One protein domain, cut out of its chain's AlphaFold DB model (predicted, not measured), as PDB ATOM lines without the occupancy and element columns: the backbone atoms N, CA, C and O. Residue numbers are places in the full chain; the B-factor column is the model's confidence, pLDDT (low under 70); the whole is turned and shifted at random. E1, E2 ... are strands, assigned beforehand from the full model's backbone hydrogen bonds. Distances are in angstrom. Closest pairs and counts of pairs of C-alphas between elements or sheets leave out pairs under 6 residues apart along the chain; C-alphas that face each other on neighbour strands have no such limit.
ATOM      1  N   ARG A   7     102.538  30.247  -3.880       86.06
ATOM      2  CA  ARG A   7     103.998  30.109  -4.007       86.06
ATOM      3  C   ARG A   7     104.672  31.337  -3.420       86.06
ATOM      4  O   ARG A   7     104.306  32.448  -3.780       86.06
ATOM      5  N   GLU A   8     105.641  31.137  -2.544       88.12
ATOM      6  CA  GLU A   8     106.471  32.222  -2.023       88.12
ATOM      7  C   GLU A   8     107.670  32.408  -2.947       88.12
ATOM      8  O   GLU A   8     108.268  31.434  -3.404       88.12
ATOM      9  N   THR A   9     107.973  33.655  -3.287       91.12
ATOM     10  CA  THR A   9     109.121  34.009  -4.121       91.12
ATOM     11  C   THR A   9     109.577  35.421  -3.788       91.12
ATOM     12  O   THR A   9     108.922  36.150  -3.046       91.12
ATOM     13  N   THR A  10     110.689  35.829  -4.373       90.00
ATOM     14  CA  THR A  10     111.179  37.200  -4.309       90.00
ATOM     15  C   THR A  10     110.857  37.916  -5.620       90.00
ATOM     16  O   THR A  10     110.850  37.300  -6.683       90.00
ATOM     17  N   CYS A  11     110.556  39.213  -5.567       84.38
ATOM     18  CA  CYS A  11     110.421  40.035  -6.762       84.38
ATOM     19  C   CYS A  11     111.799  40.271  -7.398       84.38
ATOM     20  O   CYS A  11     112.645  40.926  -6.794       84.38
ATOM     21  N   ASP A  12     111.987  39.845  -8.647       85.62
ATOM     22  CA  ASP A  12     113.264  39.968  -9.375       85.62
ATOM     23  C   ASP A  12     113.738  41.414  -9.605       85.62
ATOM     24  O   ASP A  12     114.861  41.640 -10.044       85.62
ATOM     25  N   GLN A  13     112.878  42.409  -9.367       84.12
ATOM     26  CA  GLN A  13     113.193  43.824  -9.594       84.12
ATOM     27  C   GLN A  13     113.583  44.565  -8.314       84.12
ATOM     28  O   GLN A  13     114.489  45.388  -8.341       84.12
ATOM     29  N   CYS A  14     112.890  44.312  -7.200       82.19
ATOM     30  CA  CYS A  14     113.124  45.031  -5.942       82.19
ATOM     31  C   CYS A  14     113.629  44.143  -4.799       82.19
ATOM     32  O   CYS A  14     113.851  44.650  -3.704       82.19
ATOM     33  N   GLY A  15     113.762  42.831  -5.009       85.88
ATOM     34  CA  GLY A  15     114.242  41.900  -3.989       85.88
ATOM     35  C   GLY A  15     113.275  41.669  -2.822       85.88
ATOM     36  O   GLY A  15     113.649  41.011  -1.854       85.88
ATOM     37  N   ARG A  16     112.043  42.196  -2.869       85.69
ATOM     38  CA  ARG A  16     111.060  42.025  -1.787       85.69
ATOM     39  C   ARG A  16     110.358  40.665  -1.864       85.69
ATOM     40  O   ARG A  16     110.077  40.211  -2.976       85.69
ATOM     41  N   PRO A  17     110.041  40.037  -0.718       87.50
ATOM     42  CA  PRO A  17     109.249  38.815  -0.692       87.50
ATOM     43  C   PRO A  17     107.828  39.093  -1.194       87.50
ATOM     44  O   PRO A  17     107.229  40.105  -0.848       87.50
ATOM     45  N   ILE A  18     107.295  38.182  -2.003       88.44
ATOM     46  CA  ILE A  18     105.931  38.221  -2.531       88.44
ATOM     47  C   ILE A  18     105.311  36.826  -2.491       88.44
ATOM     48  O   ILE A  18     105.998  35.801  -2.535       88.44
ATOM     49  N   VAL A  19     103.985  36.787  -2.472       87.81
ATOM     50  CA  VAL A  19     103.209  35.554  -2.565       87.81
ATOM     51  C   VAL A  19     102.477  35.529  -3.900       87.81
ATOM     52  O   VAL A  19     101.676  36.403  -4.202       87.81
ATOM     53  N   LEU A  20     102.727  34.511  -4.716       84.12
ATOM     54  CA  LEU A  20     101.998  34.273  -5.956       84.12
ATOM     55  C   LEU A  20     100.784  33.391  -5.679       84.12
ATOM     56  O   LEU A  20     100.932  32.228  -5.292       84.12
ATOM     57  N   VAL A  21      99.590  33.926  -5.939       82.31
ATOM     58  CA  VAL A  21      98.326  33.187  -5.829       82.31
ATOM     59  C   VAL A  21      97.747  32.933  -7.211       82.31
ATOM     60  O   VAL A  21      97.640  33.838  -8.038       82.31
ATOM     61  N   MET A  22      97.382  31.681  -7.473       83.62
ATOM     62  CA  MET A  22      96.744  31.288  -8.725       83.62
ATOM     63  C   MET A  22      95.324  31.861  -8.804       83.62
ATOM     64  O   MET A  22      94.469  31.534  -7.986       83.62
ATOM     65  N   VAL A  23      95.052  32.661  -9.833       80.12
ATOM     66  CA  VAL A  23      93.702  33.144 -10.136       80.12
ATOM     67  C   VAL A  23      92.969  32.079 -10.939       80.12
ATOM     68  O   VAL A  23      93.401  31.696 -12.029       80.12
ATOM     69  N   ILE A  24      91.838  31.618 -10.408       75.12
ATOM     70  CA  ILE A  24      90.924  30.716 -11.109       75.12
ATOM     71  C   ILE A  24      89.818  31.580 -11.726       75.12
ATOM     72  O   ILE A  24      88.968  32.085 -10.993       75.12
ATOM     73  N   PRO A  25      89.813  31.804 -13.051       71.19
ATOM     74  CA  PRO A  25      88.758  32.592 -13.668       71.19
ATOM     75  C   PRO A  25      87.441  31.811 -13.644       71.19
ATOM     76  O   PRO A  25      87.422  30.593 -13.823       71.19
ATOM     77  N   THR A  26      86.326  32.530 -13.503       75.81
ATOM     78  CA  THR A  26      84.966  31.959 -13.504       75.81
ATOM     79  C   THR A  26      84.627  31.218 -14.798       75.81
ATOM     80  O   THR A  26      83.812  30.301 -14.798       75.81
ATOM     81  N   ARG A  27      85.269  31.593 -15.910       78.69
ATOM     82  CA  ARG A  27      85.222  30.868 -17.182       78.69
ATOM     83  C   ARG A  27      86.640  30.533 -17.622       78.69
ATOM     84  O   ARG A  27      87.412  31.423 -17.987       78.69
ATOM     85  N   LEU A  28      86.972  29.246 -17.616       75.19
ATOM     86  CA  LEU A  28      88.215  28.755 -18.199       75.19
ATOM     87  C   LEU A  28      88.120  28.870 -19.724       75.19
ATOM     88  O   LEU A  28      87.180  28.370 -20.336       75.19
ATOM     89  N   ARG A  29      89.094  29.540 -20.344       80.06
ATOM     90  CA  ARG A  29      89.253  29.519 -21.802       80.06
ATOM     91  C   ARG A  29      90.198  28.384 -22.167       80.06
ATOM     92  O   ARG A  29      91.321  28.348 -21.661       80.06
ATOM     93  N   THR A  30      89.757  27.487 -23.043       84.56
ATOM     94  CA  THR A  30      90.584  26.394 -23.568       84.56
ATOM     95  C   THR A  30      91.896  26.946 -24.126       84.56
ATOM     96  O   THR A  30      91.892  27.918 -24.879       84.56
ATOM     97  N   GLY A  31      93.023  26.364 -23.714       83.88
ATOM     98  CA  GLY A  31      94.360  26.768 -24.160       83.88
ATOM     99  C   GLY A  31      94.979  27.962 -23.425       83.88
ATOM    100  O   GLY A  31      96.148  28.258 -23.656       83.88
ATOM    101  N   ARG A  32      94.261  28.642 -22.517       77.69
ATOM    102  CA  ARG A  32      94.853  29.739 -21.735       77.69
ATOM    103  C   ARG A  32      95.493  29.201 -20.448       77.69
ATOM    104  O   ARG A  32      94.785  28.577 -19.652       77.69
ATOM    105  N   PRO A  33      96.793  29.452 -20.199       78.25
ATOM    106  CA  PRO A  33      97.423  29.059 -18.946       78.25
ATOM    107  C   PRO A  33      96.795  29.817 -17.773       78.25
ATOM    108  O   PRO A  33      96.298  30.938 -17.921       78.25
ATOM    109  N   ARG A  34      96.825  29.197 -16.590       79.50
ATOM    110  CA  ARG A  34      96.372  29.842 -15.355       79.50
ATOM    111  C   ARG A  34      97.307  31.001 -15.020       79.50
ATOM    112  O   ARG A  34      98.526  30.853 -15.088       79.50
ATOM    113  N   SER A  35      96.732  32.142 -14.668       80.88
ATOM    114  CA  SER A  35      97.482  33.328 -14.260       80.88
ATOM    115  C   SER A  35      97.709  33.328 -12.755       80.88
ATOM    116  O   SER A  35      96.840  32.902 -11.998       80.88
ATOM    117  N   TYR A  36      98.849  33.857 -12.329       83.25
ATOM    118  CA  TYR A  36      99.128  34.150 -10.929       83.25
ATOM    119  C   TYR A  36      99.117  35.658 -10.719       83.25
ATOM    120  O   TYR A  36      99.536  36.401 -11.608       83.25
ATOM    121  N   ILE A  37      98.659  36.094  -9.551       80.88
ATOM    122  CA  ILE A  37      98.787  37.482  -9.108       80.88
ATOM    123  C   ILE A  37      99.774  37.560  -7.942       80.88
ATOM    124  O   ILE A  37      99.756  36.674  -7.083       80.88
ATOM    125  N   PRO A  38     100.649  38.578  -7.917       85.12
ATOM    126  CA  PRO A  38     101.545  38.806  -6.799       85.12
ATOM    127  C   PRO A  38     100.812  39.563  -5.691       85.12
ATOM    128  O   PRO A  38     100.199  40.599  -5.943       85.12
ATOM    129  N   LEU A  39     100.893  39.050  -4.470       83.69
ATOM    130  CA  LEU A  39     100.298  39.609  -3.262       83.69
ATOM    131  C   LEU A  39     101.380  39.861  -2.212       83.69
ATOM    132  O   LEU A  39     102.421  39.192  -2.213       83.69
ATOM    133  N   GLU A  40     101.133  40.820  -1.325       82.44
ATOM    134  CA  GLU A  40     101.994  41.037  -0.162       82.44
ATOM    135  C   GLU A  40     102.019  39.777   0.727       82.44
ATOM    136  O   GLU A  40     100.987  39.115   0.876       82.44
ATOM    137  N   PRO A  41     103.158  39.420   1.351       82.69
ATOM    138  CA  PRO A  41     103.249  38.237   2.214       82.69
ATOM    139  C   PRO A  41     102.295  38.241   3.409       82.69
ATOM    140  O   PRO A  41     101.945  37.181   3.923       82.69
ATOM    141  N   THR A  42     101.879  39.430   3.838       76.88
ATOM    142  CA  THR A  42     100.917  39.644   4.922       76.88
ATOM    143  C   THR A  42      99.466  39.427   4.494       76.88
ATOM    144  O   THR A  42      98.588  39.454   5.351       76.88
ATOM    145  N   PHE A  43      99.187  39.209   3.203       75.69
ATOM    146  CA  PHE A  43      97.827  38.974   2.728       75.69
ATOM    147  C   PHE A  43      97.277  37.645   3.260       75.69
ATOM    148  O   PHE A  43      97.738  36.563   2.879       75.69
ATOM    149  N   ASP A  44      96.240  37.740   4.089       72.25
ATOM    150  CA  ASP A  44      95.450  36.606   4.550       72.25
ATOM    151  C   ASP A  44      94.094  36.575   3.820       72.25
ATOM    152  O   ASP A  44      93.245  37.431   4.076       72.25
ATOM    153  N   PRO A  45      93.843  35.596   2.929       67.12
ATOM    154  CA  PRO A  45      92.555  35.476   2.250       67.12
ATOM    155  C   PRO A  45      91.392  35.110   3.186       67.12
ATOM    156  O   PRO A  45      90.242  35.219   2.764       67.12
ATOM    157  N   ALA A  46      91.664  34.639   4.408       72.31
ATOM    158  CA  ALA A  46      90.652  34.353   5.424       72.31
ATOM    159  C   ALA A  46      90.434  35.522   6.406       72.31
ATOM    160  O   ALA A  46      89.498  35.476   7.206       72.31
ATOM    161  N   GLY A  47      91.280  36.555   6.346       70.56
ATOM    162  CA  GLY A  47      91.194  37.741   7.190       70.56
ATOM    163  C   GLY A  47      90.168  38.768   6.691       70.56
ATOM    164  O   GLY A  47      89.654  38.658   5.573       70.56
ATOM    165  N   PRO A  48      89.849  39.791   7.505       71.50
ATOM    166  CA  PRO A  48      89.044  40.920   7.052       71.50
ATOM    167  C   PRO A  48      89.734  41.634   5.879       71.50
ATOM    168  O   PRO A  48      90.927  41.935   5.925       71.50
ATOM    169  N   LEU A  49      88.975  41.899   4.811       67.12
ATOM    170  CA  LEU A  49      89.474  42.588   3.619       67.12
ATOM    171  C   LEU A  49      89.458  44.101   3.851       67.12
ATOM    172  O   LEU A  49      88.476  44.774   3.539       67.12
ATOM    173  N   GLU A  50      90.548  44.632   4.386       69.25
ATOM    174  CA  GLU A  50      90.789  46.075   4.416       69.25
ATOM    175  C   GLU A  50      91.480  46.521   3.124       69.25
ATOM    176  O   GLU A  50      92.302  45.804   2.554       69.25
ATOM    177  N   ALA A  51      91.121  47.698   2.614       73.50
ATOM    178  CA  ALA A  51      91.789  48.233   1.438       73.50
ATOM    179  C   ALA A  51      93.163  48.788   1.829       73.50
ATOM    180  O   ALA A  51      93.246  49.694   2.653       73.50
ATOM    181  N   SER A  52      94.230  48.290   1.208       75.12
ATOM    182  CA  SER A  52      95.604  48.708   1.534       75.12
ATOM    183  C   SER A  52      96.342  49.392   0.384       75.12
ATOM    184  O   SER A  52      97.411  49.969   0.579       75.12
ATOM    185  N   HIS A  53      95.813  49.285  -0.833       82.25
ATOM    186  CA  HIS A  53      96.444  49.809  -2.038       82.25
ATOM    187  C   HIS A  53      95.436  50.573  -2.880       82.25
ATOM    188  O   HIS A  53      94.249  50.269  -2.855       82.25
ATOM    189  N   ALA A  54      95.912  51.533  -3.658       84.56
ATOM    190  CA  ALA A  54      95.134  52.206  -4.679       84.56
ATOM    191  C   ALA A  54      95.354  51.521  -6.035       84.56
ATOM    192  O   ALA A  54      96.466  51.096  -6.352       84.56
ATOM    193  N   LEU A  55      94.289  51.380  -6.821       84.31
ATOM    194  CA  LEU A  55      94.296  50.930  -8.213       84.31
ATOM    195  C   LEU A  55      93.884  52.095  -9.103       84.31
ATOM    196  O   LEU A  55      92.757  52.576  -8.995       84.31
ATOM    197  N   SER A  56      94.737  52.495 -10.042       81.44
ATOM    198  CA  SER A  56      94.335  53.491 -11.036       81.44
ATOM    199  C   SER A  56      93.336  52.882 -12.026       81.44
ATOM    200  O   SER A  56      93.584  51.815 -12.602       81.44
ATOM    201  N   ALA A  57      92.208  53.560 -12.255       73.19
ATOM    202  CA  ALA A  57      91.166  53.082 -13.159       73.19
ATOM    203  C   ALA A  57      91.722  52.783 -14.568       73.19
ATOM    204  O   ALA A  57      92.436  53.587 -15.170       73.19
ATOM    205  N   GLY A  58      91.414  51.596 -15.100       70.88
ATOM    206  CA  GLY A  58      91.907  51.144 -16.408       70.88
ATOM    207  C   GLY A  58      93.379  50.707 -16.440       70.88
ATOM    208  O   GLY A  58      93.890  50.399 -17.517       70.88
ATOM    209  N   ARG A  59      94.067  50.643 -15.292       68.12
ATOM    210  CA  ARG A  59      95.441  50.131 -15.164       68.12
ATOM    211  C   ARG A  59      95.501  48.930 -14.220       68.12
ATOM    212  O   ARG A  59      94.564  48.637 -13.488       68.12
ATOM    213  N   THR A  60      96.621  48.212 -14.259       60.50
ATOM    214  CA  THR A  60      96.893  47.042 -13.400       60.50
ATOM    215  C   THR A  60      97.981  47.322 -12.362       60.50
ATOM    216  O   THR A  60      98.587  46.391 -11.838       60.50
ATOM    217  N   THR A  61      98.316  48.591 -12.140       69.25
ATOM    218  CA  THR A  61      99.361  49.019 -11.207       69.25
ATOM    219  C   THR A  61      98.739  49.449  -9.888       69.25
ATOM    220  O   THR A  61      97.759  50.190  -9.898       69.25
ATOM    221  N   CYS A  62      99.338  49.004  -8.782       78.12
ATOM    222  CA  CYS A  62      98.970  49.397  -7.427       78.12
ATOM    223  C   CYS A  62     100.084  50.199  -6.755       78.12
ATOM    224  O   CYS A  62     101.263  49.955  -7.028       78.12
ATOM    225  N   HIS A  63      99.716  51.072  -5.819       80.25
ATOM    226  CA  HIS A  63     100.633  51.632  -4.822       80.25
ATOM    227  C   HIS A  63      99.984  51.640  -3.428       80.25
ATOM    228  O   HIS A  63      98.762  51.515  -3.334       80.25
ATOM    229  N   PRO A  64     100.766  51.738  -2.337       81.44
ATOM    230  CA  PRO A  64     100.230  51.764  -0.980       81.44
ATOM    231  C   PRO A  64      99.446  53.051  -0.749       81.44
ATOM    232  O   PRO A  64      99.871  54.108  -1.217       81.44
ATOM    233  N   ILE A  65      98.331  52.957  -0.025       83.38
ATOM    234  CA  ILE A  65      97.608  54.134   0.464       83.38
ATOM    235  C   ILE A  65      98.274  54.547   1.775       83.38
ATOM    236  O   ILE A  65      98.192  53.828   2.770       83.38
ATOM    237  N   THR A  66      98.963  55.682   1.779       83.81
ATOM    238  CA  THR A  66      99.624  56.232   2.973       83.81
ATOM    239  C   THR A  66      99.260  57.701   3.144       83.81
ATOM    240  O   THR A  66      98.672  58.305   2.252       83.81
ATOM    241  N   THR A  67      99.617  58.307   4.279       85.25
ATOM    242  CA  THR A  67      99.423  59.752   4.490       85.25
ATOM    243  C   THR A  67     100.133  60.585   3.422       85.25
ATOM    244  O   THR A  67      99.579  61.571   2.948       85.25
ATOM    245  N   ASP A  68     101.332  60.163   3.013       81.94
ATOM    246  CA  ASP A  68     102.121  60.861   1.994       81.94
ATOM    247  C   ASP A  68     101.624  60.573   0.570       81.94
ATOM    248  O   ASP A  68     101.927  61.323  -0.351       81.94
ATOM    249  N   HIS A  69     100.931  59.448   0.369       79.12
ATOM    250  CA  HIS A  69     100.428  58.981  -0.925       79.12
ATOM    251  C   HIS A  69      98.952  58.574  -0.770       79.12
ATOM    252  O   HIS A  69      98.638  57.375  -0.739       79.12
ATOM    253  N   PRO A  70      98.045  59.554  -0.589       88.75
ATOM    254  CA  PRO A  70      96.626  59.281  -0.414       88.75
ATOM    255  C   PRO A  70      95.989  58.809  -1.727       88.75
ATOM    256  O   PRO A  70      96.561  58.957  -2.801       88.75
ATOM    257  N   LEU A  71      94.773  58.269  -1.628       88.12
ATOM    258  CA  LEU A  71      93.977  57.859  -2.785       88.12
ATOM    259  C   LEU A  71      93.650  59.065  -3.683       88.12
ATOM    260  O   LEU A  71      93.002  60.012  -3.229       88.12
ATOM    261  N   GLU A  72      94.040  59.015  -4.956       88.12
ATOM    262  CA  GLU A  72      93.700  60.064  -5.920       88.12
ATOM    263  C   GLU A  72      92.274  59.891  -6.491       88.12
ATOM    264  O   GLU A  72      91.691  58.809  -6.474       88.12
ATOM    265  N   GLN A  73      91.687  60.958  -7.058       88.69
ATOM    266  CA  GLN A  73      90.295  60.945  -7.562       88.69
ATOM    267  C   GLN A  73      90.021  59.889  -8.644       88.69
ATOM    268  O   GLN A  73      88.882  59.464  -8.829       88.69
ATOM    269  N   HIS A  74      91.052  59.508  -9.392       85.12
ATOM    270  CA  HIS A  74      90.959  58.554 -10.493       85.12
ATOM    271  C   HIS A  74      91.291  57.115 -10.061       85.12
ATOM    272  O   HIS A  74      91.402  56.210 -10.898       85.12
ATOM    273  N   GLU A  75      91.488  56.914  -8.761       88.00
ATOM    274  CA  GLU A  75      91.890  55.654  -8.175       88.00
ATOM    275  C   GLU A  75      90.773  55.039  -7.345       88.00
ATOM    276  O   GLU A  75      89.859  55.702  -6.851       88.00
ATOM    277  N   HIS A  76      90.861  53.725  -7.186       87.44
ATOM    278  CA  HIS A  76      89.926  52.948  -6.396       87.44
ATOM    279  C   HIS A  76      90.681  52.128  -5.347       87.44
ATOM    280  O   HIS A  76      91.725  51.556  -5.670       87.44
ATOM    281  N   PRO A  77      90.166  52.014  -4.111       86.19
ATOM    282  CA  PRO A  77      90.772  51.155  -3.107       86.19
ATOM    283  C   PRO A  77      90.754  49.692  -3.563       86.19
ATOM    284  O   PRO A  77      89.719  49.140  -3.943       86.19
ATOM    285  N   ALA A  78      91.911  49.050  -3.515       81.94
ATOM    286  CA  ALA A  78      92.088  47.646  -3.810       81.94
ATOM    287  C   ALA A  78      91.799  46.830  -2.552       81.94
ATOM    288  O   ALA A  78      92.572  46.834  -1.596       81.94
ATOM    289  N   LEU A  79      90.710  46.065  -2.592       77.19
ATOM    290  CA  LEU A  79      90.396  45.066  -1.563       77.19
ATOM    291  C   LEU A  79      91.318  43.837  -1.644       77.19
ATOM    292  O   LEU A  79      91.304  42.970  -0.779       77.19
TER     293      LEU A  79
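What this domain is: This is residues 7 to 79 of the 100 residues of an uncharacterized protein of Actinotalea ferrariae CF5-4 (UniProt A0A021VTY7). With little regular structure, this is two small lobes, each a three-stranded antiparallel sheet, E1-E2-E3 and E5-E4-E6, joined by the loop of residues 40 to 52; residues 26 to 33 stick out. The printed part has 73 residues, 27 in six named strands, E1 to E6 in order, and no named helix: all strand. It is loose, radius of gyration of the C-alphas 14.3 A, spanning 43 by 28 by 27 A.

Where its parts are: E2, residues 17 to 23, is 19.1 A long; E3, residues 35 to 39, 13.0 A. E1, residues 7 to 10, begins at C-alpha 7 (103.998, 30.109, -4.007). E4 is residues 53 to 56, E5 62 to 64, and E6 75 to 78, ending at C-alpha 78 (92.088, 47.646, -3.810).

How they stand to each other: E1, E2 and E3 form a meander, successive antiparallel neighbours and hairpins. Within hydrogen-bond range are N 9 and O 18, 3.0 A, and N 21 and O 37, 3.0 A. Inner strand E4 forms a hairpin with E5, N 54 to O 63 2.9 A, and neighbours E6, N 55 to O 76 2.8 A. E3 and E4 are apart.

The domain as a whole: The printed part has no cut. The links E2 to E3 and E3 to E4 are long. The farthest C-alphas, Thr 30 and Thr 67, are 44.5 A apart. pLDDT is under 70 at residues 45, 49 to 50 and 59 to 61.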